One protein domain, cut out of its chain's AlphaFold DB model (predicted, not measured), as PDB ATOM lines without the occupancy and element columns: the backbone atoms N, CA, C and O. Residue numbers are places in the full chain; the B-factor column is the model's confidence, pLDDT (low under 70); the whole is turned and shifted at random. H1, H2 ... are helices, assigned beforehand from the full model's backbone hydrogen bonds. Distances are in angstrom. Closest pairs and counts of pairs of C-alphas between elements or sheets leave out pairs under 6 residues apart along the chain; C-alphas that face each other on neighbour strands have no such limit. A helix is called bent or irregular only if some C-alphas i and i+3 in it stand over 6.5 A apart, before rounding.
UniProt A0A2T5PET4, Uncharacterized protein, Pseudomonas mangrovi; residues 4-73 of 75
ATOM      1  N   ALA A   4     149.514 177.159  93.483       70.44
ATOM      2  CA  ALA A   4     149.642 176.110  94.495       70.44
ATOM      3  C   ALA A   4     150.858 175.197  94.244       70.44
ATOM      4  O   ALA A   4     151.549 174.818  95.184       70.44
ATOM      5  N   ILE A   5     151.162 174.907  92.975       76.31
ATOM      6  CA  ILE A   5     152.292 174.048  92.592       76.31
ATOM      7  C   ILE A   5     153.620 174.771  92.837       76.31
ATOM      8  O   ILE A   5     154.542 174.176  93.384       76.31
ATOM      9  N   THR A   6     153.710 176.062  92.503       80.06
ATOM     10  CA  THR A   6     154.921 176.863  92.750       80.06
ATOM     11  C   THR A   6     155.241 176.953  94.240       80.06
ATOM     12  O   THR A   6     156.392 176.792  94.636       80.06
ATOM     13  N   ARG A   7     154.215 177.147  95.078       79.88
ATOM     14  CA  ARG A   7     154.367 177.161  96.539       79.88
ATOM     15  C   ARG A   7     154.822 175.807  97.078       79.88
ATOM     16  O   ARG A   7     155.726 175.767  97.902       79.88
ATOM     17  N   GLY A   8     154.251 174.712  96.572       88.25
ATOM     18  CA  GLY A   8     154.685 173.362  96.928       88.25
ATOM     19  C   GLY A   8     156.154 173.111  96.579       88.25
ATOM     20  O   GLY A   8     156.912 172.649  97.426       88.25
ATOM     21  N   LEU A   9     156.580 173.491  95.369       89.50
ATOM     22  CA  LEU A   9     157.971 173.325  94.936       89.50
ATOM     23  C   LEU A   9     158.948 174.134  95.798       89.50
ATOM     24  O   LEU A   9     160.006 173.630  96.166       89.50
ATOM     25  N   PHE A  10     158.576 175.371  96.143       86.81
ATOM     26  CA  PHE A  10     159.381 176.231  97.008       86.81
ATOM     27  C   PHE A  10     159.559 175.627  98.405       86.81
ATOM     28  O   PHE A  10     160.673 175.591  98.922       86.81
ATOM     29  N   LEU A  11     158.481 175.094  98.989       93.06
ATOM     30  CA  LEU A  11     158.541 174.447 100.300       93.06
ATOM     31  C   LEU A  11     159.428 173.199 100.278       93.06
ATOM     32  O   LEU A  11     160.273 173.048 101.155       93.06
ATOM     33  N   VAL A  12     159.289 172.339  99.263       95.31
ATOM     34  CA  VAL A  12     160.122 171.130  99.126       95.31
ATOM     35  C   VAL A  12     161.602 171.490  98.986       95.31
ATOM     36  O   VAL A  12     162.445 170.882  99.646       95.31
ATOM     37  N   ALA A  13     161.923 172.507  98.185       94.00
ATOM     38  CA  ALA A  13     163.296 172.983  98.040       94.00
ATOM     39  C   ALA A  13     163.858 173.531  99.365       94.00
ATOM     40  O   ALA A  13     164.962 173.159  99.763       94.00
ATOM     41  N   ALA A  14     163.088 174.358 100.081       94.12
ATOM     42  CA  ALA A  14     163.493 174.912 101.373       94.12
ATOM     43  C   ALA A  14     163.738 173.816 102.428       94.12
ATOM     44  O   ALA A  14     164.748 173.851 103.130       94.12
ATOM     45  N   LEU A  15     162.861 172.808 102.490       94.88
ATOM     46  CA  LEU A  15     163.004 171.641 103.370       94.88
ATOM     47  C   LEU A  15     164.269 170.828 103.055       94.88
ATOM     48  O   LEU A  15     164.967 170.394 103.975       94.88
ATOM     49  N   GLY A  16     164.591 170.654 101.771       95.38
ATOM     50  CA  GLY A  16     165.813 169.975 101.340       95.38
ATOM     51  C   GLY A  16     167.077 170.705 101.799       95.38
ATOM     52  O   GLY A  16     167.958 170.093 102.404       95.38
ATOM     53  N   VAL A  17     167.140 172.022 101.581       94.81
ATOM     54  CA  VAL A  17     168.285 172.854 101.999       94.81
ATOM     55  C   VAL A  17     168.442 172.866 103.519       94.81
ATOM     56  O   VAL A  17     169.554 172.684 104.013       94.81
ATOM     57  N   ALA A  18     167.346 173.019 104.267       92.94
ATOM     58  CA  ALA A  18     167.378 173.005 105.728       92.94
ATOM     59  C   ALA A  18     167.888 171.665 106.281       92.94
ATOM     60  O   ALA A  18     168.716 171.645 107.190       92.94
ATOM     61  N   SER A  19     167.451 170.547 105.691       91.00
ATOM     62  CA  SER A  19     167.910 169.208 106.084       91.00
ATOM     63  C   SER A  19     169.399 169.015 105.802       91.00
ATOM     64  O   SER A  19     170.119 168.464 106.630       91.00
ATOM     65  N   PHE A  20     169.881 169.505 104.655       90.12
ATOM     66  CA  PHE A  20     171.301 169.444 104.312       90.12
ATOM     67  C   PHE A  20     172.154 170.299 105.257       90.12
ATOM     68  O   PHE A  20     173.187 169.837 105.735       90.12
ATOM     69  N   ALA A  21     171.705 171.514 105.583       88.69
ATOM     70  CA  ALA A  21     172.380 172.388 106.540       88.69
ATOM     71  C   ALA A  21     172.436 171.774 107.948       88.69
ATOM     72  O   ALA A  21     173.480 171.822 108.592       88.69
ATOM     73  N   ALA A  22     171.344 171.148 108.401       85.44
ATOM     74  CA  ALA A  22     171.306 170.440 109.678       85.44
ATOM     75  C   ALA A  22     172.255 169.230 109.694       85.44
ATOM     76  O   ALA A  22     172.958 169.018 110.674       85.44
ATOM     77  N   ALA A  23     172.321 168.464 108.599       82.62
ATOM     78  CA  ALA A  23     173.242 167.334 108.480       82.62
ATOM     79  C   ALA A  23     174.715 167.772 108.415       82.62
ATOM     80  O   ALA A  23     175.588 167.083 108.939       82.62
ATOM     81  N   ALA A  24     174.992 168.922 107.793       83.38
ATOM     82  CA  ALA A  24     176.324 169.519 107.759       83.38
ATOM     83  C   ALA A  24     176.758 170.076 109.126       83.38
ATOM     84  O   ALA A  24     177.953 170.256 109.358       83.38
ATOM     85  N   TRP A  25     175.814 170.312 110.042       80.75
ATOM     86  CA  TRP A  25     176.093 170.740 111.410       80.75
ATOM     87  C   TRP A  25     176.511 169.552 112.282       80.75
ATOM     88  O   TRP A  25     175.835 169.159 113.230       80.75
ATOM     89  N   GLN A  26     177.656 168.955 111.958       68.06
ATOM     90  CA  GLN A  26     178.354 168.118 112.923       68.06
ATOM     91  C   GLN A  26     179.134 169.029 113.859       68.06
ATOM     92  O   GLN A  26     180.157 169.591 113.475       68.06
ATOM     93  N   GLU A  27     178.643 169.178 115.087       63.12
ATOM     94  CA  GLU A  27     179.417 169.792 116.157       63.12
ATOM     95  C   GLU A  27     180.666 168.921 116.380       63.12
ATOM     96  O   GLU A  27     180.531 167.748 116.753       63.12
ATOM     97  N   PRO A  28     181.884 169.425 116.105       64.62
ATOM     98  CA  PRO A  28     183.080 168.677 116.424       64.62
ATOM     99  C   PRO A  28     183.119 168.579 117.942       64.62
ATOM    100  O   PRO A  28     183.315 169.587 118.624       64.62
ATOM    101  N   ALA A  29     182.904 167.372 118.473       61.88
ATOM    102  CA  ALA A  29     183.132 167.104 119.883       61.88
ATOM    103  C   ALA A  29     184.518 167.658 120.208       61.88
ATOM    104  O   ALA A  29     185.495 167.300 119.545       61.88
ATOM    105  N   THR A  30     184.589 168.590 121.153       61.12
ATOM    106  CA  THR A  30     185.839 169.200 121.597       61.12
ATOM    107  C   THR A  30     186.631 168.126 122.324       61.12
ATOM    108  O   THR A  30     186.615 168.002 123.547       61.12
ATOM    109  N   GLN A  31     187.291 167.269 121.547       57.09
ATOM    110  CA  GLN A  31     188.227 166.292 122.062       57.09
ATOM    111  C   GLN A  31     189.369 167.131 122.614       57.09
ATOM    112  O   GLN A  31     190.164 167.687 121.857       57.09
ATOM    113  N   VAL A  32     189.380 167.318 123.935       61.34
ATOM    114  CA  VAL A  32     190.510 167.920 124.631       61.34
ATOM    115  C   VAL A  32     191.704 167.072 124.225       61.34
ATOM    116  O   VAL A  32     191.779 165.904 124.605       61.34
ATOM    117  N   MET A  33     192.574 167.621 123.377       53.47
ATOM    118  CA  MET A  33     193.817 166.962 123.015       53.47
ATOM    119  C   MET A  33     194.579 166.759 124.318       53.47
ATOM    120  O   MET A  33     195.115 167.703 124.896       53.47
ATOM    121  N   VAL A  34     194.536 165.534 124.837       57.47
ATOM    122  CA  VAL A  34     195.366 165.134 125.961       57.47
ATOM    123  C   VAL A  34     196.777 165.153 125.403       57.47
ATOM    124  O   VAL A  34     197.122 164.320 124.565       57.47
ATOM    125  N   ALA A  35     197.545 166.171 125.793       56.91
ATOM    126  CA  ALA A  35     198.953 166.274 125.457       56.91
ATOM    127  C   ALA A  35     199.627 164.926 125.740       56.91
ATOM    128  O   ALA A  35     199.368 164.295 126.772       56.91
ATOM    129  N   ALA A  36     200.445 164.465 124.793       60.84
ATOM    130  CA  ALA A  36     201.208 163.240 124.958       60.84
ATOM    131  C   ALA A  36     202.007 163.309 126.276       60.84
ATOM    132  O   ALA A  36     202.501 164.384 126.636       60.84
ATOM    133  N   PRO A  37     202.120 162.197 127.021       50.56
ATOM    134  CA  PRO A  37     202.781 162.196 128.319       50.56
ATOM    135  C   PRO A  37     204.260 162.561 128.138       50.56
ATOM    136  O   PRO A  37     205.056 161.735 127.702       50.56
ATOM    137  N   GLY A  38     204.619 163.813 128.437       59.47
ATOM    138  CA  GLY A  38     205.991 164.313 128.312       59.47
ATOM    139  C   GLY A  38     206.124 165.815 128.063       59.47
ATOM    140  O   GLY A  38     207.150 166.382 128.427       59.47
ATOM    141  N   GLU A  39     205.102 166.485 127.526       58.31
ATOM    142  CA  GLU A  39     205.174 167.924 127.239       58.31
ATOM    143  C   GLU A  39     204.218 168.720 128.123       58.31
ATOM    144  O   GLU A  39     203.067 168.939 127.775       58.31
ATOM    145  N   GLY A  40     204.725 169.160 129.279       57.06
ATOM    146  CA  GLY A  40     204.129 170.235 130.072       57.06
ATOM    147  C   GLY A  40     202.807 169.889 130.761       57.06
ATOM    148  O   GLY A  40     201.828 169.450 130.173       57.06
ATOM    149  N   GLN A  41     202.750 170.142 132.061       58.22
ATOM    150  CA  GLN A  41     201.532 170.041 132.851       58.22
ATOM    151  C   GLN A  41     200.458 171.018 132.334       58.22
ATOM    152  O   GLN A  41     200.374 172.157 132.790       58.22
ATOM    153  N   CYS A  42     199.605 170.585 131.403       58.88
ATOM    154  CA  CYS A  42     198.380 171.308 131.092       58.88
ATOM    155  C   CYS A  42     197.452 171.208 132.301       58.88
ATOM    156  O   CYS A  42     196.963 170.132 132.654       58.88
ATOM    157  N   LEU A  43     197.216 172.351 132.945       65.06
ATOM    158  CA  LEU A  43     196.159 172.505 133.930       65.06
ATOM    159  C   LEU A  43     194.854 172.075 133.265       65.06
ATOM    160  O   LEU A  43     194.373 172.729 132.342       65.06
ATOM    161  N   LYS A  44     194.315 170.943 133.721       61.56
ATOM    162  CA  LYS A  44     192.987 170.467 133.356       61.56
ATOM    163  C   LYS A  44     192.039 171.644 133.612       61.56
ATOM    164  O   LYS A  44     191.924 172.032 134.780       61.56
ATOM    165  N   PRO A  45     191.415 172.261 132.588       57.62
ATOM    166  CA  PRO A  45     190.367 173.227 132.861       57.62
ATOM    167  C   PRO A  45     189.379 172.475 133.738       57.62
ATOM    168  O   PRO A  45     189.013 171.344 133.404       57.62
ATOM    169  N   ALA A  46     189.053 173.030 134.910       64.50
ATOM    170  CA  ALA A  46     187.985 172.477 135.716       64.50
ATOM    171  C   ALA A  46     186.815 172.367 134.750       64.50
ATOM    172  O   ALA A  46     186.337 173.384 134.245       64.50
ATOM    173  N   SER A  47     186.462 171.132 134.394       58.69
ATOM    174  CA  SER A  47     185.258 170.818 133.659       58.69
ATOM    175  C   SER A  47     184.161 171.256 134.603       58.69
ATOM    176  O   SER A  47     183.715 170.490 135.454       58.69
ATOM    177  N   GLY A  48     183.861 172.553 134.558       52.59
ATOM    178  CA  GLY A  48     182.682 173.125 135.138       52.59
ATOM    179  C   GLY A  48     181.594 172.373 134.429       52.59
ATOM    180  O   GLY A  48     181.295 172.655 133.272       52.59
ATOM    181  N   ASP A  49     181.111 171.344 135.108       56.62
ATOM    182  CA  ASP A  49     179.918 170.615 134.773       56.62
ATOM    183  C   ASP A  49     178.783 171.628 134.888       56.62
ATOM    184  O   ASP A  49     178.152 171.850 135.919       56.62
ATOM    185  N   ARG A  50     178.692 172.439 133.846       57.16
ATOM    186  CA  ARG A  50     177.634 173.392 133.605       57.16
ATOM    187  C   ARG A  50     177.175 173.206 132.170       57.16
ATOM    188  O   ARG A  50     176.749 174.149 131.515       57.16
ATOM    189  N   GLY A  51     177.158 171.946 131.735       53.19
ATOM    190  CA  GLY A  51     176.036 171.453 130.963       53.19
ATOM    191  C   GLY A  51     174.808 171.507 131.865       53.19
ATOM    192  O   GLY A  51     174.314 170.480 132.317       53.19
ATOM    193  N   LEU A  52     174.325 172.720 132.166       56.66
ATOM    194  CA  LEU A  52     172.931 172.863 132.533       56.66
ATOM    195  C   LEU A  52     172.220 172.259 131.325       56.66
ATOM    196  O   LEU A  52     172.313 172.810 130.229       56.66
ATOM    197  N   GLN A  53     171.630 171.075 131.495       55.28
ATOM    198  CA  GLN A  53     170.695 170.508 130.537       55.28
ATOM    199  C   GLN A  53     169.509 171.472 130.468       55.28
ATOM    200  O   GLN A  53     168.452 171.248 131.052       55.28
ATOM    201  N   VAL A  54     169.713 172.598 129.788       59.81
ATOM    202  CA  VAL A  54     168.656 173.468 129.317       59.81
ATOM    203  C   VAL A  54     168.038 172.666 128.195       59.81
ATOM    204  O   VAL A  54     168.433 172.769 127.041       59.81
ATOM    205  N   ARG A  55     167.098 171.791 128.552       58.09
ATOM    206  CA  ARG A  55     166.064 171.395 127.613       58.09
ATOM    207  C   ARG A  55     165.335 172.705 127.295       58.09
ATOM    208  O   ARG A  55     164.700 173.234 128.208       58.09
ATOM    209  N   PRO A  56     165.473 173.286 126.091       58.88
ATOM    210  CA  PRO A  56     164.665 174.443 125.754       58.88
ATOM    211  C   PRO A  56     163.208 173.997 125.847       58.88
ATOM    212  O   PRO A  56     162.835 172.960 125.289       58.88
ATOM    213  N   ASP A  57     162.430 174.724 126.639       63.53
ATOM    214  CA  ASP A  57     161.041 174.382 126.893       63.53
ATOM    215  C   ASP A  57     160.281 174.322 125.560       63.53
ATOM    216  O   ASP A  57     160.495 175.159 124.674       63.53
ATOM    217  N   GLN A  58     159.444 173.301 125.376       70.00
ATOM    218  CA  GLN A  58     158.723 173.108 124.114       70.00
ATOM    219  C   GLN A  58     157.816 174.311 123.829       70.00
ATOM    220  O   GLN A  58     157.695 174.738 122.679       70.00
ATOM    221  N   ASP A  59     157.285 174.923 124.889       75.12
ATOM    222  CA  ASP A  59     156.467 176.128 124.813       75.12
ATOM    223  C   ASP A  59     157.283 177.365 124.421       75.12
ATOM    224  O   ASP A  59     156.787 178.226 123.696       75.12
ATOM    225  N   LEU A  60     158.562 177.439 124.812       78.75
ATOM    226  CA  LEU A  60     159.451 178.531 124.406       78.75
ATOM    227  C   LEU A  60     159.761 178.464 122.904       78.75
ATOM    228  O   LEU A  60     159.778 179.491 122.224       78.75
ATOM    229  N   LEU A  61     159.966 177.257 122.368       84.00
ATOM    230  CA  LEU A  61     160.189 177.060 120.933       84.00
ATOM    231  C   LEU A  61     158.926 177.370 120.115       84.00
ATOM    232  O   LEU A  61     159.016 178.053 119.093       84.00
ATOM    233  N   LEU A  62     157.750 176.933 120.585       85.00
ATOM    234  CA  LEU A  62     156.462 177.273 119.967       85.00
ATOM    235  C   LEU A  62     156.188 178.783 120.012       85.00
ATOM    236  O   LEU A  62     155.731 179.357 119.022       85.00
ATOM    237  N   PHE A  63     156.525 179.441 121.122       84.81
ATOM    238  CA  PHE A  63     156.389 180.884 121.293       84.81
ATOM    239  C   PHE A  63     157.262 181.669 120.305       84.81
ATOM    240  O   PHE A  63     156.752 182.527 119.583       84.81
ATOM    241  N   ILE A  64     158.556 181.343 120.201       86.62
ATOM    242  CA  ILE A  64     159.479 182.013 119.267       86.62
ATOM    243  C   ILE A  64     159.027 181.799 117.814       86.62
ATOM    244  O   ILE A  64     159.016 182.745 117.026       86.62
ATOM    245  N   PHE A  65     158.578 180.589 117.467       84.31
ATOM    246  CA  PHE A  65     158.049 180.289 116.134       84.31
ATOM    247  C   PHE A  65     156.764 181.071 115.808       84.31
ATOM    248  O   PHE A  65     156.592 181.541 114.679       84.31
ATOM    249  N   GLY A  66     155.869 181.254 116.782       85.38
ATOM    250  CA  GLY A  66     154.678 182.096 116.633       85.38
ATOM    251  C   GLY A  66     155.026 183.571 116.404       85.38
ATOM    252  O   GLY A  66     154.479 184.206 115.498       85.38
ATOM    253  N   LEU A  67     155.993 184.102 117.161       86.00
ATOM    254  CA  LEU A  67     156.461 185.485 117.016       86.00
ATOM    255  C   LEU A  67     157.104 185.745 115.648       86.00
ATOM    256  O   LEU A  67     156.768 186.728 114.987       86.00
ATOM    257  N   SER A  68     157.985 184.852 115.183       79.62
ATOM    258  CA  SER A  68     158.636 185.008 113.874       79.62
ATOM    259  C   SER A  68     157.639 184.989 112.711       79.62
ATOM    260  O   SER A  68     157.811 185.741 111.751       79.62
ATOM    261  N   GLN A  69     156.568 184.192 112.797       80.06
ATOM    262  CA  GLN A  69     155.517 184.171 111.771       80.06
ATOM    263  C   GLN A  69     154.663 185.445 111.768       80.06
ATOM    264  O   GLN A  69     154.317 185.942 110.697       80.06
ATOM    265  N   SER A  70     154.371 186.020 112.940       67.31
ATOM    266  CA  SER A  70     153.657 187.301 113.038       67.31
ATOM    267  C   SER A  70     154.475 188.465 112.477       67.31
ATOM    268  O   SER A  70     153.907 189.376 111.881       67.31
ATOM    269  N   MET A  71     155.795 188.448 112.671       69.31
ATOM    270  CA  MET A  71     156.685 189.526 112.229       69.31
ATOM    271  C   MET A  71     157.002 189.469 110.727       69.31
ATOM    272  O   MET A  71     157.254 190.510 110.127       69.31
ATOM    273  N   GLY A  72     156.964 188.284 110.106       60.66
ATOM    274  CA  GLY A  72     157.140 188.111 108.656       60.66
ATOM    275  C   GLY A  72     155.854 188.265 107.831       60.66
ATOM    276  O   GLY A  72     155.923 188.341 106.609       60.66
ATOM    277  N   SER A  73     154.684 188.326 108.479       60.19
ATOM    278  CA  SER A  73     153.369 188.490 107.837       60.19
ATOM    279  C   SER A  73     152.974 189.964 107.650       60.19
ATOM    280  O   SER A  73     151.799 190.321 107.747       60.19
TER     281      SER A  73
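AT A GLANCE: This is residues 4 to 73 of the 75 residues of an uncharacterized protein of Pseudomonas mangrovi (UniProt A0A2T5PET4). This is a long, open U with no packed core: helix H1 makes the first part of one limb, the link after it runs on to a turn near Gly 38 and folds back, and the shorter helix H2 lies near the far end of the other limb. The two helices have a gap between them, and residues 25 to 57 join them as a long stretch with no named element. The printed part has 70 residues with two named helices, H1 then H2, and no named strand; the class is all helix. The whole is extended, with a radius of gyration of the C-alphas of 21.4 A and spans of 67 by 26 by 17 A.

IN THESE COORDINATES: Find C-alpha 4 at (149.642, 176.110, 94.495); from there H1, residues 4 to 24, runs 30.5 A to C-alpha 24 at (176.324, 169.519, 107.759). Go on along the link to C-alpha 38 at (205.991, 164.313, 128.312). H2, residues 58 to 72, then covers 21.6 A and ends with C-alpha 72 at (157.140, 188.111, 108.656).

HOW THE PARTS SIT: H1 and H2 are apart, with no C-alpha of the one within 8 A of the other. Both helices stand free, as residues 4 to 31, of which 4 to 24 belong to H1, and residues 46 to 73, of which 58 to 72 belong to H2; residues 35 to 41 stand free too. Read the backbone O and N atoms of H1 and H2, and you will find every O i to N i+4 pair within hydrogen-bond range. Neither helix is bent.

THE WHOLE: The two C-alphas farthest apart are those of Ala 4 and Gly 38, at 66.8 A, while the first and last printed C-alphas, of Ala 4 and Ser 73, are 18.6 A apart. The printed part has no cut, and the link from H1 to H2, 33 residues, is long. Look at the B-factor column for the model's confidence: the mean pLDDT of the printed part is 72.2, and residues 26 to 57 and 70 to 73 are under 70.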